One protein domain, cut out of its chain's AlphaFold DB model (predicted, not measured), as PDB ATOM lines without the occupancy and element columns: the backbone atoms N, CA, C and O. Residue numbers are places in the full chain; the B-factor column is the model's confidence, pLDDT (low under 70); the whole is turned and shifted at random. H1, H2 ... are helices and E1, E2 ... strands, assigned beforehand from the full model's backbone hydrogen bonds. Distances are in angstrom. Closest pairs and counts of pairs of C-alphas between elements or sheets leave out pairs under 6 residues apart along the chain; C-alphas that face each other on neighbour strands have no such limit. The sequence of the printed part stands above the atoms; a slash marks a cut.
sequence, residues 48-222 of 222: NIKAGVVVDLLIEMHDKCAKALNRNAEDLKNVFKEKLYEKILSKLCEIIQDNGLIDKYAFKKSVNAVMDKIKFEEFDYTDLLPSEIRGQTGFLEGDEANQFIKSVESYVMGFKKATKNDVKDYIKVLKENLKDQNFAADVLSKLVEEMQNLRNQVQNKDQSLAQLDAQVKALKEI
ATOM      1  N   ASN A  48      13.058   7.733  30.671       64.25
ATOM      2  CA  ASN A  48      12.341   7.875  31.935       64.25
ATOM      3  C   ASN A  48      10.814   7.912  31.702       64.25
ATOM      4  O   ASN A  48      10.344   8.625  30.811       64.25
ATOM      5  N   ILE A  49      10.026   7.236  32.545       77.81
ATOM      6  CA  ILE A  49       8.550   7.293  32.567       77.81
ATOM      7  C   ILE A  49       8.079   7.768  33.922       77.81
ATOM      8  O   ILE A  49       8.442   7.196  34.943       77.81
ATOM      9  N   LYS A  50       7.179   8.749  33.943       86.62
ATOM     10  CA  LYS A  50       6.458   9.098  35.165       86.62
ATOM     11  C   LYS A  50       5.249   8.172  35.333       86.62
ATOM     12  O   LYS A  50       4.176   8.477  34.813       86.62
ATOM     13  N   ALA A  51       5.421   7.058  36.046       84.81
ATOM     14  CA  ALA A  51       4.414   5.995  36.160       84.81
ATOM     15  C   ALA A  51       3.064   6.502  36.678       84.81
ATOM     16  O   ALA A  51       2.027   6.173  36.110       84.81
ATOM     17  N   GLY A  52       3.082   7.406  37.666       78.38
ATOM     18  CA  GLY A  52       1.856   8.001  38.208       78.38
ATOM     19  C   GLY A  52       0.999   8.710  37.151       78.38
ATOM     20  O   GLY A  52      -0.213   8.564  37.160       78.38
ATOM     21  N   VAL A  53       1.615   9.387  36.169       83.25
ATOM     22  CA  VAL A  53       0.864  10.047  35.079       83.25
ATOM     23  C   VAL A  53       0.183   9.024  34.171       83.25
ATOM     24  O   VAL A  53      -0.915   9.267  33.678       83.25
ATOM     25  N   VAL A  54       0.828   7.880  33.941       80.88
ATOM     26  CA  VAL A  54       0.253   6.794  33.138       80.88
ATOM     27  C   VAL A  54      -0.905   6.135  33.887       80.88
ATOM     28  O   VAL A  54      -1.950   5.900  33.290       80.88
ATOM     29  N   VAL A  55      -0.756   5.898  35.194       87.25
ATOM     30  CA  VAL A  55      -1.833   5.377  36.051       87.25
ATOM     31  C   VAL A  55      -3.040   6.317  36.043       87.25
ATOM     32  O   VAL A  55      -4.149   5.864  35.771       87.25
ATOM     33  N   ASP A  56      -2.826   7.620  36.252       83.81
ATOM     34  CA  ASP A  56      -3.893   8.629  36.222       83.81
ATOM     35  C   ASP A  56      -4.629   8.635  34.871       83.81
ATOM     36  O   ASP A  56      -5.860   8.666  34.827       83.81
ATOM     37  N   LEU A  57      -3.890   8.529  33.760       83.25
ATOM     38  CA  LEU A  57      -4.468   8.463  32.417       83.25
ATOM     39  C   LEU A  57      -5.326   7.207  32.211       83.25
ATOM     40  O   LEU A  57      -6.368   7.276  31.558       83.25
ATOM     41  N   LEU A  58      -4.908   6.058  32.744       84.75
ATOM     42  CA  LEU A  58      -5.682   4.819  32.641       84.75
ATOM     43  C   LEU A  58      -6.964   4.877  33.484       84.75
ATOM     44  O   LEU A  58      -8.010   4.418  33.029       84.75
ATOM     45  N   ILE A  59      -6.912   5.494  34.668       86.94
ATOM     46  CA  ILE A  59      -8.108   5.758  35.485       86.94
ATOM     47  C   ILE A  59      -9.073   6.670  34.716       86.94
ATOM     48  O   ILE A  59     -10.266   6.384  34.620       86.94
ATOM     49  N   GLU A  60      -8.560   7.741  34.107       83.56
ATOM     50  CA  GLU A  60      -9.366   8.651  33.291       83.56
ATOM     51  C   GLU A  60      -9.957   7.947  32.057       83.56
ATOM     52  O   GLU A  60     -11.101   8.203  31.676       83.56
ATOM     53  N   MET A  61      -9.208   7.027  31.442       87.31
ATOM     54  CA  MET A  61      -9.686   6.197  30.335       87.31
ATOM     55  C   MET A  61     -10.885   5.337  30.754       87.31
ATOM     56  O   MET A  61     -11.854   5.265  29.996       87.31
ATOM     57  N   HIS A  62     -10.853   4.715  31.938       89.88
ATOM     58  CA  HIS A  62     -11.975   3.923  32.452       89.88
ATOM     59  C   HIS A  62     -13.231   4.771  32.616       89.88
ATOM     60  O   HIS A  62     -14.280   4.423  32.074       89.88
ATOM     61  N   ASP A  63     -13.105   5.903  33.309       87.75
ATOM     62  CA  ASP A  63     -14.211   6.822  33.578       87.75
ATOM     63  C   ASP A  63     -14.828   7.350  32.276       87.75
ATOM     64  O   ASP A  63     -16.043   7.288  32.077       87.75
ATOM     65  N   LYS A  64     -13.992   7.799  31.333       82.50
ATOM     66  CA  LYS A  64     -14.451   8.268  30.019       82.50
ATOM     67  C   LYS A  64     -15.136   7.169  29.219       82.50
ATOM     68  O   LYS A  64     -16.139   7.444  28.562       82.50
ATOM     69  N   CYS A  65     -14.606   5.947  29.259       85.19
ATOM     70  CA  CYS A  65     -15.202   4.811  28.572       85.19
ATOM     71  C   CYS A  65     -16.584   4.496  29.158       85.19
ATOM     72  O   CYS A  65     -17.568   4.569  28.426       85.19
ATOM     73  N   ALA A  66     -16.679   4.270  30.471       92.25
ATOM     74  CA  ALA A  66     -17.936   3.994  31.167       92.25
ATOM     75  C   ALA A  66     -18.988   5.087  30.909       92.25
ATOM     76  O   ALA A  66     -20.105   4.793  30.482       92.25
ATOM     77  N   LYS A  67     -18.616   6.367  31.042       88.25
ATOM     78  CA  LYS A  67     -19.504   7.503  30.740       88.25
ATOM     79  C   LYS A  67     -20.006   7.498  29.299       88.25
ATOM     80  O   LYS A  67     -21.185   7.756  29.066       88.25
ATOM     81  N   ALA A  68     -19.137   7.217  28.329       86.81
ATOM     82  CA  ALA A  68     -19.533   7.149  26.925       86.81
ATOM     83  C   ALA A  68     -20.505   5.988  26.664       86.81
ATOM     84  O   ALA A  68     -21.500   6.173  25.962       86.81
ATOM     85  N   LEU A  69     -20.250   4.816  27.254       89.62
ATOM     86  CA  LEU A  69     -21.138   3.656  27.160       89.62
ATOM     87  C   LEU A  69     -22.517   3.948  27.751       89.62
ATOM     88  O   LEU A  69     -23.524   3.758  27.072       89.62
ATOM     89  N   ASN A  70     -22.558   4.481  28.972       92.75
ATOM     90  CA  ASN A  70     -23.801   4.799  29.673       92.75
ATOM     91  C   ASN A  70     -24.606   5.879  28.949       92.75
ATOM     92  O   ASN A  70     -25.821   5.761  28.812       92.75
ATOM     93  N   ARG A  71     -23.936   6.891  28.388       91.00
ATOM     94  CA  ARG A  71     -24.601   7.894  27.549       91.00
ATOM     95  C   ARG A  71     -25.246   7.264  26.313       91.00
ATOM     96  O   ARG A  71     -26.389   7.577  26.008       91.00
ATOM     97  N   ASN A  72     -24.548   6.358  25.628       86.06
ATOM     98  CA  ASN A  72     -25.110   5.666  24.465       86.06
ATOM     99  C   ASN A  72     -26.271   4.730  24.844       86.06
ATOM    100  O   ASN A  72     -27.230   4.614  24.080       86.06
ATOM    101  N   ALA A  73     -26.200   4.068  26.001       89.50
ATOM    102  CA  ALA A  73     -27.290   3.248  26.525       89.50
ATOM    103  C   ALA A  73     -28.548   4.090  26.802       89.50
ATOM    104  O   ALA A  73     -29.650   3.703  26.404       89.50
ATOM    105  N   GLU A  74     -28.377   5.267  27.405       89.44
ATOM    106  CA  GLU A  74     -29.462   6.218  27.661       89.44
ATOM    107  C   GLU A  74     -30.036   6.801  26.356       89.44
ATOM    108  O   GLU A  74     -31.255   6.869  26.180       89.44
ATOM    109  N   ASP A  75     -29.188   7.142  25.383       88.88
ATOM    110  CA  ASP A  75     -29.631   7.585  24.053       88.88
ATOM    111  C   ASP A  75     -30.459   6.492  23.350       88.88
ATOM    112  O   ASP A  75     -31.531   6.766  22.801       88.88
ATOM    113  N   LEU A  76     -30.018   5.228  23.412       87.00
ATOM    114  CA  LEU A  76     -30.755   4.087  22.863       87.00
ATOM    115  C   LEU A  76     -32.129   3.932  23.526       87.00
ATOM    116  O   LEU A  76     -33.125   3.730  22.823       87.00
ATOM    117  N   LYS A  77     -32.194   4.038  24.857       89.75
ATOM    118  CA  LYS A  77     -33.444   3.981  25.627       89.75
ATOM    119  C   LYS A  77     -34.428   5.049  25.156       89.75
ATOM    120  O   LYS A  77     -35.593   4.738  24.892       89.75
ATOM    121  N   ASN A  78     -33.956   6.284  25.003       90.50
ATOM    122  CA  ASN A  78     -34.779   7.412  24.575       90.50
ATOM    123  C   ASN A  78     -35.298   7.237  23.140       90.50
ATOM    124  O   ASN A  78     -36.504   7.335  22.911       90.50
ATOM    125  N   VAL A  79     -34.434   6.852  22.197       90.88
ATOM    126  CA  VAL A  79     -34.838   6.583  20.803       90.88
ATOM    127  C   VAL A  79     -35.833   5.424  20.715       90.88
ATOM    128  O   VAL A  79     -36.794   5.472  19.945       90.88
ATOM    129  N   PHE A  80     -35.625   4.355  21.486       89.69
ATOM    130  CA  PHE A  80     -36.537   3.214  21.488       89.69
ATOM    131  C   PHE A  80     -37.924   3.602  22.012       89.69
ATOM    132  O   PHE A  80     -38.936   3.258  21.403       89.69
ATOM    133  N   LYS A  81     -37.967   4.366  23.102       91.25
ATOM    134  CA  LYS A  81     -39.190   4.897  23.703       91.25
ATOM    135  C   LYS A  81     -39.990   5.773  22.734       91.25
ATOM    136  O   LYS A  81     -41.207   5.616  22.648       91.25
ATOM    137  N   GLU A  82     -39.328   6.655  21.989       91.25
ATOM    138  CA  GLU A  82     -39.971   7.480  20.957       91.25
ATOM    139  C   GLU A  82     -40.578   6.620  19.847       91.25
ATOM    140  O   GLU A  82     -41.765   6.744  19.540       91.25
ATOM    141  N   LYS A  83     -39.811   5.660  19.318       91.44
ATOM    142  CA  LYS A  83     -40.306   4.731  18.291       91.44
ATOM    143  C   LYS A  83     -41.472   3.882  18.783       91.44
ATOM    144  O   LYS A  83     -42.394   3.597  18.018       91.44
ATOM    145  N   LEU A  84     -41.436   3.455  20.044       91.44
ATOM    146  CA  LEU A  84     -42.514   2.681  20.644       91.44
ATOM    147  C   LEU A  84     -43.797   3.509  20.742       91.44
ATOM    148  O   LEU A  84     -44.861   3.040  20.329       91.44
ATOM    149  N   TYR A  85     -43.679   4.744  21.237       92.88
ATOM    150  CA  TYR A  85     -44.774   5.705  21.301       92.88
ATOM    151  C   TYR A  85     -45.408   5.906  19.923       92.88
ATOM    152  O   TYR A  85     -46.613   5.712  19.776       92.88
ATOM    153  N   GLU A  86     -44.611   6.233  18.903       94.12
ATOM    154  CA  GLU A  86     -45.105   6.492  17.546       94.12
ATOM    155  C   GLU A  86     -45.823   5.276  16.961       94.12
ATOM    156  O   GLU A  86     -46.916   5.395  16.405       94.12
ATOM    157  N   LYS A  87     -45.234   4.087  17.120       92.50
ATOM    158  CA  LYS A  87     -45.758   2.862  16.519       92.50
ATOM    159  C   LYS A  87     -47.073   2.416  17.152       92.50
ATOM    160  O   LYS A  87     -47.988   2.034  16.423       92.50
ATOM    161  N   ILE A  88     -47.189   2.478  18.480       91.19
ATOM    162  CA  ILE A  88     -48.438   2.132  19.173       91.19
ATOM    163  C   ILE A  88     -49.494   3.218  18.938       91.19
ATOM    164  O   ILE A  88     -50.638   2.878  18.643       91.19
ATOM    165  N   LEU A  89     -49.126   4.504  18.992       90.75
ATOM    166  CA  LEU A  89     -50.061   5.601  18.731       90.75
ATOM    167  C   LEU A  89     -50.649   5.512  17.324       90.75
ATOM    168  O   LEU A  89     -51.857   5.623  17.167       90.75
ATOM    169  N   SER A  90     -49.816   5.255  16.312       90.56
ATOM    170  CA  SER A  90     -50.278   5.078  14.932       90.56
ATOM    171  C   SER A  90     -51.337   3.980  14.835       90.56
ATOM    172  O   SER A  90     -52.361   4.177  14.190       90.56
ATOM    173  N   LYS A  91     -51.125   2.837  15.502       90.12
ATOM    174  CA  LYS A  91     -52.106   1.745  15.519       90.12
ATOM    175  C   LYS A  91     -53.369   2.085  16.294       90.12
ATOM    176  O   LYS A  91     -54.452   1.710  15.860       90.12
ATOM    177  N   LEU A  92     -53.255   2.829  17.387       87.38
ATOM    178  CA  LEU A  92     -54.420   3.330  18.107       87.38
ATOM    179  C   LEU A  92     -55.258   4.286  17.259       87.38
ATOM    180  O   LEU A  92     -56.468   4.113  17.222       87.38
ATOM    181  N   CYS A  93     -54.643   5.231  16.547       87.56
ATOM    182  CA  CYS A  93     -55.347   6.162  15.660       87.56
ATOM    183  C   CYS A  93     -56.008   5.465  14.455       87.56
ATOM    184  O   CYS A  93     -57.035   5.916  13.962       87.56
ATOM    185  N   GLU A  94     -55.436   4.361  13.960       88.62
ATOM    186  CA  GLU A  94     -56.080   3.541  12.920       88.62
ATOM    187  C   GLU A  94     -57.370   2.874  13.434       88.62
ATOM    188  O   GLU A  94     -58.348   2.761  12.697       88.62
ATOM    189  N   ILE A  95     -57.372   2.425  14.695       85.31
ATOM    190  CA  ILE A  95     -58.508   1.737  15.326       85.31
ATOM    191  C   ILE A  95     -59.563   2.747  15.796       85.31
ATOM    192  O   ILE A  95     -60.761   2.565  15.575       85.31
ATOM    193  N   ILE A  96     -59.116   3.809  16.460       82.69
ATOM    194  CA  ILE A  96     -59.937   4.877  17.018       82.69
ATOM    195  C   ILE A  96     -59.943   6.015  16.000       82.69
ATOM    196  O   ILE A  96     -59.086   6.890  16.017       82.69
ATOM    197  N   GLN A  97     -60.933   5.991  15.109       77.25
ATOM    198  CA  GLN A  97     -61.064   6.966  14.019       77.25
ATOM    199  C   GLN A  97     -61.200   8.419  14.516       77.25
ATOM    200  O   GLN A  97     -60.843   9.350  13.794       77.25
ATOM    201  N   ASP A  98     -61.684   8.618  15.748       83.00
ATOM    202  CA  ASP A  98     -61.686   9.916  16.424       83.00
ATOM    203  C   ASP A  98     -60.462  10.068  17.339       83.00
ATOM    204  O   ASP A  98     -60.468   9.718  18.524       83.00
ATOM    205  N   ASN A  99     -59.401  10.647  16.780       79.19
ATOM    206  CA  ASN A  99     -58.151  10.911  17.493       79.19
ATOM    207  C   ASN A  99     -58.313  11.857  18.697       79.19
ATOM    208  O   ASN A  99     -57.403  11.931  19.523       79.19
ATOM    209  N   GLY A 100     -59.434  12.582  18.811       80.62
ATOM    210  CA  GLY A 100     -59.743  13.423  19.967       80.62
ATOM    211  C   GLY A 100     -59.973  12.625  21.254       80.62
ATOM    212  O   GLY A 100     -59.823  13.173  22.344       80.62
ATOM    213  N   LEU A 101     -60.269  11.327  21.143       82.56
ATOM    214  CA  LEU A 101     -60.470  10.430  22.285       82.56
ATOM    215  C   LEU A 101     -59.158   9.925  22.903       82.56
ATOM    216  O   LEU A 101     -59.176   9.325  23.978       82.56
ATOM    217  N   ILE A 102     -58.020  10.149  22.239       83.69
ATOM    218  CA  ILE A 102     -56.711   9.704  22.716       83.69
ATOM    219  C   ILE A 102     -56.022  10.861  23.440       83.69
ATOM    220  O   ILE A 102     -55.468  11.772  22.819       83.69
ATOM    221  N   ASP A 103     -55.974  10.786  24.768       89.12
ATOM    222  CA  ASP A 103     -55.124  11.671  25.559       89.12
ATOM    223  C   ASP A 103     -53.642  11.322  25.319       89.12
ATOM    224  O   ASP A 103     -53.093  10.361  25.865       89.12
ATOM    225  N   LYS A 104     -52.974  12.133  24.489       89.25
ATOM    226  CA  LYS A 104     -51.549  11.977  24.154       89.25
ATOM    227  C   LYS A 104     -50.633  12.108  25.371       89.25
ATOM    228  O   LYS A 104     -49.566  11.493  25.385       89.25
ATOM    229  N   TYR A 105     -51.014  12.895  26.377       90.25
ATOM    230  CA  TYR A 105     -50.224  13.053  27.595       90.25
ATOM    231  C   TYR A 105     -50.313  11.794  28.461       90.25
ATOM    232  O   TYR A 105     -49.275  11.235  28.824       90.25
ATOM    233  N   ALA A 106     -51.526  11.295  28.716       90.62
ATOM    234  CA  ALA A 106     -51.737  10.034  29.432       90.62
ATOM    235  C   ALA A 106     -51.094   8.848  28.692       90.62
ATOM    236  O   ALA A 106     -50.461   7.981  29.302       90.62
ATOM    237  N   PHE A 107     -51.166   8.845  27.360       91.88
ATOM    238  CA  PHE A 107     -50.510   7.842  26.531       91.88
ATOM    239  C   PHE A 107     -48.981   7.909  26.635       91.88
ATOM    240  O   PHE A 107     -48.339   6.893  26.903       91.88
ATOM    241  N   LYS A 108     -48.378   9.104  26.535       93.25
ATOM    242  CA  LYS A 108     -46.931   9.291  26.749       93.25
ATOM    243  C   LYS A 108     -46.504   8.812  28.137       93.25
ATOM    244  O   LYS A 108     -45.494   8.123  28.262       93.25
ATOM    245  N   LYS A 109     -47.280   9.133  29.175       92.94
ATOM    246  CA  LYS A 109     -47.033   8.677  30.549       92.94
ATOM    247  C   LYS A 109     -47.086   7.148  30.663       92.94
ATOM    248  O   LYS A 109     -46.229   6.562  31.316       92.94
ATOM    249  N   SER A 110     -48.022   6.508  29.969       93.00
ATOM    250  CA  SER A 110     -48.153   5.046  29.933       93.00
ATOM    251  C   SER A 110     -46.955   4.374  29.259       93.00
ATOM    252  O   SER A 110     -46.420   3.402  29.786       93.00
ATOM    253  N   VAL A 111     -46.471   4.933  28.142       94.06
ATOM    254  CA  VAL A 111     -45.234   4.472  27.489       94.06
ATOM    255  C   VAL A 111     -44.033   4.616  28.425       94.06
ATOM    256  O   VAL A 111     -43.255   3.673  28.548       94.06
ATOM    257  N   ASN A 112     -43.898   5.750  29.128       93.00
ATOM    258  CA  ASN A 112     -42.839   5.927  30.130       93.00
ATOM    259  C   ASN A 112     -42.905   4.826  31.197       93.00
ATOM    260  O   ASN A 112     -41.907   4.165  31.444       93.00
ATOM    261  N   ALA A 113     -44.088   4.576  31.762       92.88
ATOM    262  CA  ALA A 113     -44.272   3.605  32.836       92.88
ATOM    263  C   ALA A 113     -43.933   2.160  32.428       92.88
ATOM    264  O   ALA A 113     -43.512   1.372  33.272       92.88
ATOM    265  N   VAL A 114     -44.130   1.793  31.158       92.38
ATOM    266  CA  VAL A 114     -43.695   0.490  30.630       92.38
ATOM    267  C   VAL A 114     -42.180   0.465  30.440       92.38
ATOM    268  O   VAL A 114     -41.527  -0.485  30.863       92.38
ATOM    269  N   MET A 115     -41.609   1.527  29.866       91.31
ATOM    270  CA  MET A 115     -40.166   1.632  29.634       91.31
ATOM    271  C   MET A 115     -39.344   1.669  30.927       91.31
ATOM    272  O   MET A 115     -38.273   1.073  30.976       91.31
ATOM    273  N   ASP A 116     -39.841   2.321  31.977       90.31
ATOM    274  CA  ASP A 116     -39.138   2.477  33.257       90.31
ATOM    275  C   ASP A 116     -39.005   1.155  34.035       90.31
ATOM    276  O   ASP A 116     -38.191   1.054  34.949       90.31
ATOM    277  N   LYS A 117     -39.768   0.116  33.662       88.75
ATOM    278  CA  LYS A 117     -39.642  -1.236  34.235       88.75
ATOM    279  C   LYS A 117     -38.516  -2.057  33.615       88.75
ATOM    280  O   LYS A 117     -38.171  -3.114  34.140       88.75
ATOM    281  N   ILE A 118     -37.977  -1.614  32.485       87.12
ATOM    282  CA  ILE A 118     -36.956  -2.346  31.743       87.12
ATOM    283  C   ILE A 118     -35.601  -1.915  32.284       87.12
ATOM    284  O   ILE A 118     -35.276  -0.728  32.299       87.12
ATOM    285  N   LYS A 119     -34.806  -2.884  32.737       84.12
ATOM    286  CA  LYS A 119     -33.470  -2.619  33.266       84.12
ATOM    287  C   LYS A 119     -32.504  -2.326  32.116       84.12
ATOM    288  O   LYS A 119     -32.280  -3.184  31.263       84.12
ATOM    289  N   PHE A 120     -31.924  -1.131  32.136       82.62
ATOM    290  CA  PHE A 120     -30.751  -0.758  31.349       82.62
ATOM    291  C   PHE A 120     -29.573  -0.786  32.321       82.62
ATOM    292  O   PHE A 120     -29.532   0.012  33.252       82.62
ATOM    293  N   GLU A 121     -28.700  -1.783  32.193       84.94
ATOM    294  CA  GLU A 121     -27.521  -1.896  33.056       84.94
ATOM    295  C   GLU A 121     -26.507  -0.791  32.750       84.94
ATOM    296  O   GLU A 121     -26.398  -0.335  31.612       84.94
ATOM    297  N   GLU A 122     -25.778  -0.364  33.779       89.56
ATOM    298  CA  GLU A 122     -24.734   0.647  33.654       89.56
ATOM    299  C   GLU A 122     -23.365  -0.027  33.606       89.56
ATOM    300  O   GLU A 122     -23.085  -0.975  34.339       89.56
ATOM    301  N   PHE A 123     -22.505   0.481  32.735       93.44
ATOM    302  CA  PHE A 123     -21.109   0.098  32.652       93.44
ATOM    303  C   PHE A 123     -20.321   0.831  33.733       93.44
ATOM    304  O   PHE A 123     -20.388   2.060  33.825       93.44
ATOM    305  N   ASP A 124     -19.539   0.081  34.504       94.75
ATOM    306  CA  ASP A 124     -18.614   0.609  35.501       94.75
ATOM    307  C   ASP A 124     -17.263  -0.100  35.374       94.75
ATOM    308  O   ASP A 124     -17.174  -1.328  35.369       94.75
ATOM    309  N   TYR A 125     -16.212   0.704  35.251       94.62
ATOM    310  CA  TYR A 125     -14.830   0.261  35.093       94.62
ATOM    311  C   TYR A 125     -13.923   0.793  36.206       94.62
ATOM    312  O   TYR A 125     -12.692   0.803  36.088       94.62
ATOM    313  N   THR A 126     -14.524   1.249  37.302       91.94
ATOM    314  CA  THR A 126     -13.809   1.696  38.491       91.94
ATOM    315  C   THR A 126     -13.003   0.540  39.085       91.94
ATOM    316  O   THR A 126     -13.426  -0.612  39.066       91.94
ATOM    317  N   ASP A 127     -11.795   0.841  39.567       88.06
ATOM    318  CA  ASP A 127     -10.906  -0.115  40.244       88.06
ATOM    319  C   ASP A 127     -10.488  -1.367  39.439       88.06
ATOM    320  O   ASP A 127      -9.899  -2.287  40.002       88.06
ATOM    321  N   LEU A 128     -10.675  -1.386  38.113       92.75
ATOM    322  CA  LEU A 128     -10.220  -2.494  37.257       92.75
ATOM    323  C   LEU A 128      -8.708  -2.532  37.004       92.75
ATOM    324  O   LEU A 128      -8.208  -3.496  36.420       92.75
ATOM    325  N   LEU A 129      -7.972  -1.492  37.409       93.12
ATOM    326  CA  LEU A 129      -6.530  -1.451  37.193       93.12
ATOM    327  C   LEU A 129      -5.817  -2.515  38.042       93.12
ATOM    328  O   LEU A 129      -5.942  -2.481  39.270       93.12
ATOM    329  N   PRO A 130      -5.005  -3.393  37.421       93.25
ATOM    330  CA  PRO A 130      -4.213  -4.379  38.139       93.25
ATOM    331  C   PRO A 130      -3.268  -3.710  39.135       93.25
ATOM    332  O   PRO A 130      -2.715  -2.638  38.859       93.25
ATOM    333  N   SER A 131      -3.044  -4.352  40.281       91.31
ATOM    334  CA  SER A 131      -2.138  -3.850  41.321       91.31
ATOM    335  C   SER A 131      -0.720  -3.598  40.807       91.31
ATOM    336  O   SER A 131      -0.061  -2.661  41.253       91.31
ATOM    337  N   GLU A 132      -0.285  -4.387  39.827       89.88
ATOM    338  CA  GLU A 132       1.014  -4.321  39.160       89.88
ATOM    339  C   GLU A 132       1.224  -3.000  38.413       89.88
ATOM    340  O   GLU A 132       2.362  -2.555  38.282       89.88
ATOM    341  N   ILE A 133       0.138  -2.370  37.943       92.06
ATOM    342  CA  ILE A 133       0.147  -1.062  37.277       92.06
ATOM    343  C   ILE A 133      -0.218   0.032  38.280       92.06
ATOM    344  O   ILE A 133       0.492   1.025  38.396       92.06
ATOM    345  N   ARG A 134      -1.304  -0.158  39.041       92.44
ATOM    346  CA  ARG A 134      -1.843   0.830  39.988       92.44
ATOM    347  C   ARG A 134      -0.841   1.225  41.074       92.44
ATOM    348  O   ARG A 134      -0.852   2.368  41.514       92.44
ATOM    349  N   GLY A 135      -0.006   0.286  41.523       90.38
ATOM    350  CA  GLY A 135       0.994   0.524  42.566       90.38
ATOM    351  C   GLY A 135       2.247   1.265  42.090       90.38
ATOM    352  O   GLY A 135       3.073   1.641  42.921       90.38
ATOM    353  N   GLN A 136       2.410   1.476  40.781       89.88
ATOM    354  CA  GLN A 136       3.620   2.070  40.217       89.88
ATOM    355  C   GLN A 136       3.612   3.590  40.367       89.88
ATOM    356  O   GLN A 136       2.652   4.274  40.012       89.88
ATOM    357  N   THR A 137       4.710   4.138  40.887       88.81
ATOM    358  CA  THR A 137       4.849   5.571  41.174       88.81
ATOM    359  C   THR A 137       6.257   6.063  40.844       88.81
ATOM    360  O   THR A 137       7.155   5.278  40.565       88.81
ATOM    361  N   GLY A 138       6.459   7.383  40.861       89.12
ATOM    362  CA  GLY A 138       7.775   7.970  40.614       89.12
ATOM    363  C   GLY A 138       8.215   7.909  39.149       89.12
ATOM    364  O   GLY A 138       7.384   7.852  38.237       89.12
ATOM    365  N   PHE A 139       9.530   8.009  38.945       89.94
ATOM    366  CA  PHE A 139      10.168   7.887  37.640       89.94
ATOM    367  C   PHE A 139      10.768   6.491  37.503       89.94
ATOM    368  O   PHE A 139      11.617   6.118  38.306       89.94
ATOM    369  N   LEU A 140      10.330   5.756  36.487       86.19
ATOM    370  CA  LEU A 140      10.907   4.474  36.099       86.19
ATOM    371  C   LEU A 140      11.930   4.717  34.995       86.19
ATOM    372  O   LEU A 140      11.676   5.530  34.102       86.19
ATOM    373  N   GLU A 141      13.050   4.002  35.025       87.12
ATOM    374  CA  GLU A 141      14.127   4.119  34.037       87.12
ATOM    375  C   GLU A 141      14.570   2.735  33.542       87.12
ATOM    376  O   GLU A 141      14.376   1.718  34.213       87.12
ATOM    377  N   GLY A 142      15.172   2.684  32.352       81.31
ATOM    378  CA  GLY A 142      15.773   1.463  31.807       81.31
ATOM    379  C   GLY A 142      14.802   0.277  31.719       81.31
ATOM    380  O   GLY A 142      13.701   0.387  31.180       81.31
ATOM    381  N   ASP A 143      15.213  -0.882  32.236       82.56
ATOM    382  CA  ASP A 143      14.434  -2.124  32.123       82.56
ATOM    383  C   ASP A 143      13.104  -2.082  32.896       82.56
ATOM    384  O   ASP A 143      12.134  -2.717  32.479       82.56
ATOM    385  N   GLU A 144      13.029  -1.314  33.986       85.25
ATOM    386  CA  GLU A 144      11.806  -1.147  34.781       85.25
ATOM    387  C   GLU A 144      10.743  -0.363  34.000       85.25
ATOM    388  O   GLU A 144       9.580  -0.768  33.936       85.25
ATOM    389  N   ALA A 145      11.161   0.706  33.314       81.06
ATOM    390  CA  ALA A 145      10.301   1.465  32.411       81.06
ATOM    391  C   ALA A 145       9.755   0.581  31.274       81.06
ATOM    392  O   ALA A 145       8.556   0.602  30.993       81.06
ATOM    393  N   ASN A 146      10.611  -0.252  30.673       78.50
ATOM    394  CA  ASN A 146      10.221  -1.163  29.592       78.50
ATOM    395  C   ASN A 146       9.206  -2.224  30.048       78.50
ATOM    396  O   ASN A 146       8.237  -2.510  29.341       78.50
ATOM    397  N   GLN A 147       9.399  -2.815  31.231       87.31
ATOM    398  CA  GLN A 147       8.451  -3.789  31.787       87.31
ATOM    399  C   GLN A 147       7.100  -3.148  32.121       87.31
ATOM    400  O   GLN A 147       6.049  -3.746  31.867       87.31
ATOM    401  N   PHE A 148       7.119  -1.923  32.648       84.69
ATOM    402  CA  PHE A 148       5.906  -1.173  32.944       84.69
ATOM    403  C   PHE A 148       5.097  -0.862  31.679       84.69
ATOM    404  O   PHE A 148       3.897  -1.132  31.659       84.69
ATOM    405  N   ILE A 149       5.741  -0.390  30.603       81.12
ATOM    406  CA  ILE A 149       5.070  -0.139  29.313       81.12
ATOM    407  C   ILE A 149       4.383  -1.401  28.805       81.12
ATOM    408  O   ILE A 149       3.186  -1.372  28.544       81.12
ATOM    409  N   LYS A 150       5.104  -2.526  28.743       83.25
ATOM    410  CA  LYS A 150       4.544  -3.799  28.256       83.25
ATOM    411  C   LYS A 150       3.331  -4.246  29.066       83.25
ATOM    412  O   LYS A 150       2.362  -4.765  28.513       83.25
ATOM    413  N   SER A 151       3.370  -4.021  30.378       85.44
ATOM    414  CA  SER A 151       2.247  -4.321  31.268       85.44
ATOM    415  C   SER A 151       1.038  -3.437  30.952       85.44
ATOM    416  O   SER A 151      -0.077  -3.943  30.827       85.44
ATOM    417  N   VAL A 152       1.260  -2.134  30.752       83.12
ATOM    418  CA  VAL A 152       0.220  -1.167  30.371       83.12
ATOM    419  C   VAL A 152      -0.371  -1.480  28.996       83.12
ATOM    420  O   VAL A 152      -1.591  -1.500  28.853       83.12
ATOM    421  N   GLU A 153       0.450  -1.781  27.994       79.50
ATOM    422  CA  GLU A 153      -0.008  -2.149  26.649       79.50
ATOM    423  C   GLU A 153      -0.876  -3.408  26.674       79.50
ATOM    424  O   GLU A 153      -1.989  -3.419  26.139       79.50
ATOM    425  N   SER A 154      -0.398  -4.458  27.349       82.75
ATOM    426  CA  SER A 154      -1.152  -5.698  27.527       82.75
ATOM    427  C   SER A 154      -2.484  -5.441  28.231       82.75
ATOM    428  O   SER A 154      -3.517  -5.973  27.817       82.75
ATOM    429  N   TYR A 155      -2.479  -4.597  29.266       89.44
ATOM    430  CA  TYR A 155      -3.687  -4.203  29.978       89.44
ATOM    431  C   TYR A 155      -4.685  -3.479  29.068       89.44
ATOM    432  O   TYR A 155      -5.840  -3.890  28.986       89.44
ATOM    433  N   VAL A 156      -4.253  -2.450  28.334       83.81
ATOM    434  CA  VAL A 156      -5.122  -1.661  27.445       83.81
ATOM    435  C   VAL A 156      -5.726  -2.531  26.337       83.81
ATOM    436  O   VAL A 156      -6.918  -2.416  26.035       83.81
ATOM    437  N   MET A 157      -4.944  -3.446  25.754       79.38
ATOM    438  CA  MET A 157      -5.450  -4.410  24.769       79.38
ATOM    439  C   MET A 157      -6.496  -5.356  25.371       79.38
ATOM    440  O   MET A 157      -7.541  -5.597  24.756       79.38
ATOM    441  N   GLY A 158      -6.233  -5.872  26.575       85.62
ATOM    442  CA  GLY A 158      -7.165  -6.715  27.321       85.62
ATOM    443  C   GLY A 158      -8.465  -5.984  27.653       85.62
ATOM    444  O   GLY A 158      -9.544  -6.497  27.358       85.62
ATOM    445  N   PHE A 159      -8.359  -4.757  28.165       88.31
ATOM    446  CA  PHE A 159      -9.484  -3.883  28.490       88.31
ATOM    447  C   PHE A 159     -10.371  -3.640  27.264       88.31
ATOM    448  O   PHE A 159     -11.560  -3.936  27.306       88.31
ATOM    449  N   LYS A 160      -9.794  -3.243  26.118       84.56
ATOM    450  CA  LYS A 160     -10.544  -3.057  24.859       84.56
ATOM    451  C   LYS A 160     -11.360  -4.298  24.477       84.56
ATOM    452  O   LYS A 160     -12.498  -4.181  24.018       84.56
ATOM    453  N   LYS A 161     -10.777  -5.492  24.627       84.62
ATOM    454  CA  LYS A 161     -11.453  -6.760  24.321       84.62
ATOM    455  C   LYS A 161     -12.557  -7.078  25.333       84.62
ATOM    456  O   LYS A 161     -13.616  -7.537  24.913       84.62
ATOM    457  N   ALA A 162     -12.321  -6.832  26.621       90.38
ATOM    458  CA  ALA A 162     -13.311  -7.018  27.679       90.38
ATOM    459  C   ALA A 162     -14.520  -6.100  27.463       90.38
ATOM    460  O   ALA A 162     -15.619  -6.605  27.268       90.38
ATOM    461  N   THR A 163     -14.300  -4.793  27.291       88.38
ATOM    462  CA  THR A 163     -15.358  -3.813  26.993       88.38
ATOM    463  C   THR A 163     -16.177  -4.203  25.756       88.38
ATOM    464  O   THR A 163     -17.397  -4.059  25.738       88.38
ATOM    465  N   LYS A 164     -15.540  -4.757  24.710       86.88
ATOM    466  CA  LYS A 164     -16.262  -5.287  23.536       86.88
ATOM    467  C   LYS A 164     -17.224  -6.410  23.890       86.88
ATOM    468  O   LYS A 164     -18.312  -6.478  23.318       86.88
ATOM    469  N   ASN A 165     -16.808  -7.314  24.764       89.50
ATOM    470  CA  ASN A 165     -17.655  -8.410  25.202       89.50
ATOM    471  C   ASN A 165     -18.762  -7.901  26.126       89.50
ATOM    472  O   ASN A 165     -19.911  -8.249  25.882       89.50
ATOM    473  N   ASP A 166     -18.458  -6.992  27.054       92.50
ATOM    474  CA  ASP A 166     -19.459  -6.376  27.933       92.50
ATOM    475  C   ASP A 166     -20.586  -5.728  27.123       92.50
ATOM    476  O   ASP A 166     -21.762  -5.939  27.395       92.50
ATOM    477  N   VAL A 167     -20.248  -4.983  26.064       89.75
ATOM    478  CA  VAL A 167     -21.243  -4.355  25.178       89.75
ATOM    479  C   VAL A 167     -22.083  -5.401  24.441       89.75
ATOM    480  O   VAL A 167     -23.292  -5.225  24.279       89.75
ATOM    481  N   LYS A 168     -21.477  -6.505  23.990       89.62
ATOM    482  CA  LYS A 168     -22.214  -7.599  23.339       89.62
ATOM    483  C   LYS A 168     -23.173  -8.284  24.304       89.62
ATOM    484  O   LYS A 168     -24.318  -8.538  23.927       89.62
ATOM    485  N   ASP A 169     -22.717  -8.560  25.519       91.38
ATOM    486  CA  ASP A 169     -23.519  -9.197  26.558       91.38
ATOM    487  C   ASP A 169     -24.655  -8.274  26.999       91.38
ATOM    488  O   ASP A 169     -25.808  -8.705  27.033       91.38
ATOM    489  N   TYR A 170     -24.378  -6.980  27.170       90.88
ATOM    490  CA  TYR A 170     -25.387  -5.950  27.405       90.88
ATOM    491  C   TYR A 170     -26.474  -5.950  26.320       90.88
ATOM    492  O   TYR A 170     -27.664  -6.040  26.623       90.88
ATOM    493  N   ILE A 171     -26.091  -5.906  25.036       88.44
ATOM    494  CA  ILE A 171     -27.049  -5.926  23.917       88.44
ATOM    495  C   ILE A 171     -27.866  -7.219  23.924       88.44
ATOM    496  O   ILE A 171     -29.066  -7.194  23.640       88.44
ATOM    497  N   LYS A 172     -27.231  -8.354  24.221       90.38
ATOM    498  CA  LYS A 172     -27.898  -9.652  24.283       90.38
ATOM    499  C   LYS A 172     -28.952  -9.676  25.391       90.38
ATOM    500  O   LYS A 172     -30.108  -9.969  25.090       90.38
ATOM    501  N   VAL A 173     -28.576  -9.320  26.619       90.62
ATOM    502  CA  VAL A 173     -29.478  -9.272  27.779       90.62
ATOM    503  C   VAL A 173     -30.613  -8.283  27.531       90.62
ATOM    504  O   VAL A 173     -31.779  -8.622  27.715       90.62
ATOM    505  N   LEU A 174     -30.305  -7.087  27.021       90.56
ATOM    506  CA  LEU A 174     -31.323  -6.098  26.676       90.56
ATOM    507  C   LEU A 174     -32.302  -6.649  25.631       90.56
ATOM    508  O   LEU A 174     -33.511  -6.506  25.775       90.56
ATOM    509  N   LYS A 175     -31.810  -7.324  24.589       89.25
ATOM    510  CA  LYS A 175     -32.661  -7.933  23.559       89.25
ATOM    511  C   LYS A 175     -33.577  -9.016  24.125       89.25
ATOM    512  O   LYS A 175     -34.715  -9.114  23.673       89.25
ATOM    513  N   GLU A 176     -33.089  -9.837  25.047       90.38
ATOM    514  CA  GLU A 176     -33.891 -10.852  25.742       90.38
ATOM    515  C   GLU A 176     -34.976 -10.175  26.593       90.38
ATOM    516  O   GLU A 176     -36.158 -10.410  26.356       90.38
ATOM    517  N   ASN A 177     -34.598  -9.201  27.429       88.31
ATOM    518  CA  ASN A 177     -35.532  -8.429  28.255       88.31
ATOM    519  C   ASN A 177     -36.638  -7.748  27.438       88.31
ATOM    520  O   ASN A 177     -37.788  -7.716  27.868       88.31
ATOM    521  N   LEU A 178     -36.302  -7.190  26.268       89.38
ATOM    522  CA  LEU A 178     -37.261  -6.520  25.386       89.38
ATOM    523  C   LEU A 178     -38.197  -7.501  24.666       89.38
ATOM    524  O   LEU A 178     -39.337  -7.143  24.386       89.38
ATOM    525  N   LYS A 179     -37.738  -8.712  24.327       87.38
ATOM    526  CA  LYS A 179     -38.563  -9.718  23.633       87.38
ATOM    527  C   LYS A 179     -39.684 -10.267  24.503       87.38
ATOM    528  O   LYS A 179     -40.738 -10.598  23.967       87.38
ATOM    529  N   ASP A 180     -39.450 -10.345  25.804       84.19
ATOM    530  CA  ASP A 180     -40.415 -10.892  26.753       84.19
ATOM    531  C   ASP A 180     -41.539  -9.898  27.102       84.19
ATOM    532  O   ASP A 180     -42.512 -10.267  27.758       84.19
ATOM    533  N   GLN A 181     -41.447  -8.640  26.648       86.12
ATOM    534  CA  GLN A 181     -42.468  -7.615  26.886       86.12
ATOM    535  C   GLN A 181     -43.583  -7.654  25.837       86.12
ATOM    536  O   GLN A 181     -43.330  -7.700  24.629       86.12
ATOM    537  N   ASN A 182     -44.832  -7.489  26.280       91.31
ATOM    538  CA  ASN A 182     -45.958  -7.232  25.387       91.31
ATOM    539  C   ASN A 182     -46.279  -5.737  25.380       91.31
ATOM    540  O   ASN A 182     -47.319  -5.300  25.871       91.31
ATOM    541  N   PHE A 183     -45.388  -4.945  24.779       90.12
ATOM    542  CA  PHE A 183     -45.458  -3.485  24.853       90.12
ATOM    543  C   PHE A 183     -46.822  -2.893  24.489       90.12
ATOM    544  O   PHE A 183     -47.255  -1.933  25.115       90.12
ATOM    545  N   ALA A 184     -47.502  -3.441  23.479       88.00
ATOM    546  CA  ALA A 184     -48.822  -2.957  23.097       88.00
ATOM    547  C   ALA A 184     -49.837  -3.185  24.225       88.00
ATOM    548  O   ALA A 184     -50.497  -2.238  24.651       88.00
ATOM    549  N   ALA A 185     -49.933  -4.411  24.742       91.19
ATOM    550  CA  ALA A 185     -50.853  -4.722  25.830       91.19
ATOM    551  C   ALA A 185     -50.498  -3.964  27.117       91.19
ATOM    552  O   ALA A 185     -51.387  -3.413  27.763       91.19
ATOM    553  N   ASP A 186     -49.213  -3.868  27.452       93.31
ATOM    554  CA  ASP A 186     -48.743  -3.220  28.675       93.31
ATOM    555  C   ASP A 186     -49.007  -1.709  28.658       93.31
ATOM    556  O   ASP A 186     -49.503  -1.149  29.641       93.31
ATOM    557  N   VAL A 187     -48.742  -1.042  27.526       92.88
ATOM    558  CA  VAL A 187     -49.014   0.393  27.363       92.88
ATOM    559  C   VAL A 187     -50.515   0.660  27.408       92.88
ATOM    560  O   VAL A 187     -50.941   1.602  28.075       92.88
ATOM    561  N   LEU A 188     -51.330  -0.169  26.750       90.75
ATOM    562  CA  LEU A 188     -52.788  -0.027  26.782       90.75
ATOM    563  C   LEU A 188     -53.352  -0.267  28.182       90.75
ATOM    564  O   LEU A 188     -54.195   0.503  28.634       90.75
ATOM    565  N   SER A 189     -52.856  -1.277  28.897       93.44
ATOM    566  CA  SER A 189     -53.253  -1.538  30.281       93.44
ATOM    567  C   SER A 189     -52.945  -0.343  31.180       93.44
ATOM    568  O   SER A 189     -53.779   0.028  32.004       93.44
ATOM    569  N   LYS A 190     -51.773   0.283  31.017       93.56
ATOM    570  CA  LYS A 190     -51.402   1.484  31.777       93.56
ATOM    571  C   LYS A 190     -52.234   2.703  31.395       93.56
ATOM    572  O   LYS A 190     -52.639   3.451  32.280       93.56
ATOM    573  N   LEU A 191     -52.568   2.860  30.117       91.31
ATOM    574  CA  LEU A 191     -53.449   3.935  29.670       91.31
ATOM    575  C   LEU A 191     -54.850   3.796  30.276       91.31
ATOM    576  O   LEU A 191     -55.414   4.783  30.742       91.31
ATOM    577  N   VAL A 192     -55.402   2.581  30.314       90.75
ATOM    578  CA  VAL A 192     -56.709   2.318  30.936       90.75
ATOM    579  C   VAL A 192     -56.697   2.677  32.424       90.75
ATOM    580  O   VAL A 192     -57.632   3.319  32.897       90.75
ATOM    581  N   GLU A 193     -55.637   2.319  33.149       92.06
ATOM    582  CA  GLU A 193     -55.465   2.672  34.564       92.06
ATOM    583  C   GLU A 193     -55.415   4.197  34.779       92.06
ATOM    584  O   GLU A 193     -56.111   4.728  35.646       92.06
ATOM    585  N   GLU A 194     -54.658   4.928  33.953       90.12
ATOM    586  CA  GLU A 194     -54.610   6.398  33.995       90.12
ATOM    587  C   GLU A 194     -55.989   7.022  33.723       90.12
ATOM    588  O   GLU A 194     -56.411   7.928  34.444       90.12
ATOM    589  N   MET A 195     -56.739   6.497  32.749       88.12
ATOM    590  CA  MET A 195     -58.093   6.970  32.429       88.12
ATOM    591  C   MET A 195     -59.090   6.701  33.565       88.12
ATOM    592  O   MET A 195     -59.940   7.544  33.860       88.12
ATOM    593  N   GLN A 196     -58.987   5.552  34.240       90.94
ATOM    594  CA  GLN A 196     -59.803   5.242  35.417       90.94
ATOM    595  C   GLN A 196     -59.488   6.181  36.586       90.94
ATOM    596  O   GLN A 196     -60.403   6.712  37.218       90.94
ATOM    597  N   ASN A 197     -58.207   6.451  36.837       89.75
ATOM    598  CA  ASN A 197     -57.787   7.406  37.859       89.75
ATOM    599  C   ASN A 197     -58.293   8.822  37.558       89.75
ATOM    600  O   ASN A 197     -58.776   9.504  38.463       89.75
ATOM    601  N   LEU A 198     -58.239   9.253  36.296       89.19
ATOM    602  CA  LEU A 198     -58.758  10.554  35.877       89.19
ATOM    603  C   LEU A 198     -60.276  10.649  36.090       89.19
ATOM    604  O   LEU A 198     -60.754  11.637  36.646       89.19
ATOM    605  N   ARG A 199     -61.027   9.601  35.728       89.62
ATOM    606  CA  ARG A 199     -62.475   9.521  35.974       89.62
ATOM    607  C   ARG A 199     -62.807   9.697  37.457       89.62
ATOM    608  O   ARG A 199     -63.696  10.478  37.791       89.62
ATOM    609  N   ASN A 200     -62.074   9.019  38.339       91.62
ATOM    610  CA  ASN A 200     -62.272   9.132  39.786       91.62
ATOM    611  C   ASN A 200     -61.979  10.557  40.291       91.62
ATOM    612  O   ASN A 200     -62.708  11.084  41.128       91.62
ATOM    613  N   GLN A 201     -60.944  11.215  39.760       90.12
ATOM    614  CA  GLN A 201     -60.623  12.600  40.120       90.12
ATOM    615  C   GLN A 201     -61.699  13.595  39.679       90.12
ATOM    616  O   GLN A 201     -62.018  14.507  40.441       90.12
ATOM    617  N   VAL A 202     -62.248  13.437  38.471       92.44
ATOM    618  CA  VAL A 202     -63.343  14.283  37.972       92.44
ATOM    619  C   VAL A 202     -64.566  14.139  38.873       92.44
ATOM    620  O   VAL A 202     -65.070  15.141  39.369       92.44
ATOM    621  N   GLN A 203     -64.959  12.903  39.200       91.19
ATOM    622  CA  GLN A 203     -66.093  12.645  40.089       91.19
ATOM    623  C   GLN A 203     -65.918  13.291  41.475       91.19
ATOM    624  O   GLN A 203     -66.856  13.892  41.999       91.19
ATOM    625  N   ASN A 204     -64.720  13.215  42.059       92.19
ATOM    626  CA  ASN A 204     -64.437  13.858  43.346       92.19
ATOM    627  C   ASN A 204     -64.525  15.391  43.258       92.19
ATOM    628  O   ASN A 204     -65.046  16.034  44.169       92.19
ATOM    629  N   LYS A 205     -64.040  15.988  42.160       93.50
ATOM    630  CA  LYS A 205     -64.111  17.441  41.946       93.50
ATOM    631  C   LYS A 205     -65.540  17.926  41.737       93.50
ATOM    632  O   LYS A 205     -65.891  18.954  42.306       93.50
ATOM    633  N   ASP A 206     -66.364  17.181  41.007       93.88
ATOM    634  CA  ASP A 206     -67.786  17.501  40.838       93.88
ATOM    635  C   ASP A 206     -68.516  17.498  42.188       93.88
ATOM    636  O   ASP A 206     -69.289  18.408  42.488       93.88
ATOM    637  N   GLN A 207     -68.208  16.528  43.057       92.38
ATOM    638  CA  GLN A 207     -68.734  16.497  44.424       92.38
ATOM    639  C   GLN A 207     -68.269  17.702  45.254       92.38
ATOM    640  O   GLN A 207     -69.083  18.317  45.943       92.38
ATOM    641  N   SER A 208     -66.986  18.073  45.182       92.12
ATOM    642  CA  SER A 208     -66.471  19.268  45.865       92.12
ATOM    643  C   SER A 208     -67.115  20.558  45.348       92.12
ATOM    644  O   SER A 208     -67.447  21.430  46.146       92.12
ATOM    645  N   LEU A 209     -67.337  20.681  44.036       94.31
ATOM    646  CA  LEU A 209     -68.026  21.830  43.444       94.31
ATOM    647  C   LEU A 209     -69.470  21.936  43.939       94.31
ATOM    648  O   LEU A 209     -69.893  23.023  44.320       94.31
ATOM    649  N   ALA A 210     -70.202  20.822  44.007       94.12
ATOM    650  CA  ALA A 210     -71.560  20.806  44.547       94.12
ATOM    651  C   ALA A 210     -71.604  21.230  46.029       94.12
ATOM    652  O   ALA A 210     -72.492  21.979  46.438       94.12
ATOM    653  N   GLN A 211     -70.631  20.792  46.834       92.88
ATOM    654  CA  GLN A 211     -70.506  21.217  48.233       92.88
ATOM    655  C   GLN A 211     -70.204  22.715  48.356       92.88
ATOM    656  O   GLN A 211     -70.811  23.394  49.184       92.88
ATOM    657  N   LEU A 212     -69.298  23.239  47.527       94.44
ATOM    658  CA  LEU A 212     -68.977  24.665  47.498       94.44
ATOM    659  C   LEU A 212     -70.175  25.507  47.052       94.44
ATOM    660  O   LEU A 212     -70.439  26.534  47.668       94.44
ATOM    661  N   ASP A 213     -70.933  25.074  46.043       94.31
ATOM    662  CA  ASP A 213     -72.134  25.783  45.586       94.31
ATOM    663  C   ASP A 213     -73.196  25.869  46.693       94.31
ATOM    664  O   ASP A 213     -73.743  26.941  46.960       94.31
ATOM    665  N   ALA A 214     -73.408  24.772  47.432       93.19
ATOM    666  CA  ALA A 214     -74.292  24.762  48.595       93.19
ATOM    667  C   ALA A 214     -73.833  25.746  49.688       93.19
ATOM    668  O   ALA A 214     -74.656  26.486  50.234       93.19
ATOM    669  N   GLN A 215     -72.529  25.802  49.985       92.62
ATOM    670  CA  GLN A 215     -71.967  26.753  50.953       92.62
ATOM    671  C   GLN A 215     -72.093  28.205  50.478       92.62
ATOM    672  O   GLN A 215     -72.485  29.075  51.254       92.62
ATOM    673  N   VAL A 216     -71.815  28.478  49.201       92.56
ATOM    674  CA  VAL A 216     -71.977  29.810  48.602       92.56
ATOM    675  C   VAL A 216     -73.434  30.258  48.666       92.56
ATOM    676  O   VAL A 216     -73.697  31.421  48.971       92.56
ATOM    677  N   LYS A 217     -74.392  29.360  48.410       91.75
ATOM    678  CA  LYS A 217     -75.821  29.667  48.518       91.75
ATOM    679  C   LYS A 217     -76.218  30.009  49.954       91.75
ATOM    680  O   LYS A 217     -76.855  31.035  50.154       91.75
ATOM    681  N   ALA A 218     -75.772  29.220  50.934       89.81
ATOM    682  CA  ALA A 218     -76.030  29.487  52.349       89.81
ATOM    683  C   ALA A 218     -75.456  30.840  52.809       89.81
ATOM    684  O   ALA A 218     -76.096  31.553  53.573       89.81
ATOM    685  N   LEU A 219     -74.274  31.230  52.316       88.25
ATOM    686  CA  LEU A 219     -73.667  32.527  52.637       88.25
ATOM    687  C   LEU A 219     -74.395  33.720  52.007       88.25
ATOM    688  O   LEU A 219     -74.348  34.809  52.564       88.25
ATOM    689  N   LYS A 220     -75.053  33.544  50.855       83.81
ATOM    690  CA  LYS A 220     -75.846  34.603  50.200       83.81
ATOM    691  C   LYS A 220     -77.187  34.877  50.885       83.81
ATOM    692  O   LYS A 220     -77.835  35.862  50.549       83.81
ATOM    693  N   GLU A 221     -77.623  33.993  51.778       83.75
ATOM    694  CA  GLU A 221     -78.857  34.137  52.559       83.75
ATOM    695  C   GLU A 221     -78.634  34.901  53.886       83.75
ATOM    696  O   GLU A 221     -79.588  35.097  54.638       83.75
ATOM    697  N   ILE A 222     -77.397  35.345  54.154       79.25
ATOM    698  CA  ILE A 222     -76.986  36.193  55.291       79.25
ATOM    699  C   ILE A 222     -76.914  37.654  54.837       79.25
ATOM    700  O   ILE A 222     -77.418  38.520  55.587       79.25
TER     701      ILE A 222
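Overview. This is residues 48 to 222 of the 222 residues of an uncharacterized protein of Helicobacter pylori (UniProt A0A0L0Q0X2). Two long helices, H1 and H4, run side by side the same way with a small ribbon, E1 and E2, at their starting end; a third long helix, H5, leads off from the other end as an arm, and residues 199 to 222 stick out. Short H2 packs on H1 and H5, and residues 116 to 130 lead back toward H3 at the ribbon's end. Printed are 175 residues with five named helices and two named strands, in the order E1 H1 H2 H3 E2 H4 H5, mostly helix, the sheet E1 - E2 antiparallel. The whole is extended, radius of gyration of the C-alphas 28.8 A, spanning 100 by 49 by 20 A.

Arrangement. Begin at E1, residues 48 to 50, antiparallel to E2, residues 139 to 141; look for N 49 and O 140, 2.8 A apart, within hydrogen-bond range. H1, residues 51 to 95, is close but not clearly touching to H4, residues 142 to 179, at a shallow tilt of 14 degrees, the same way; their closest C-alphas, Ala 51 and Phe 148, are 8.0 A apart. H2, residues 104 to 115, touches H5, residues 183 to 220, with closest C-alphas Ser 110 and Lys 190 at 5.2 A and a steep tilt of 48 degrees, opposite ways. H2 also touches H1, with closest C-alphas Val 111 and Tyr 85 at 6.3 A. H3, residues 131 to 134, touches H4, with closest C-alphas Ile 133 and Val 152 at 6.9 A. H4 and H5 are apart. In H1, H2, H4 and H5 every O i to N i+4 pair is within hydrogen-bond range; H3 is too short for one.

Along the chain. Find C-alpha 51 at (4.414, 5.995, 36.160); H1 runs 66.4 A from there. H4 covers 56.1 A from C-alpha 142 at (15.773, 1.463, 31.807), and H5 covers 54.9 A to C-alpha 220 at (-75.846, 34.603, 50.200).

Size, cuts and confidence. The C-alphas farthest apart, Gly 142 and Glu 221, are 102.2 A apart. The printed part has no cut; the link from H2 to H3 is long. Residue 48 alone has pLDDT under 70.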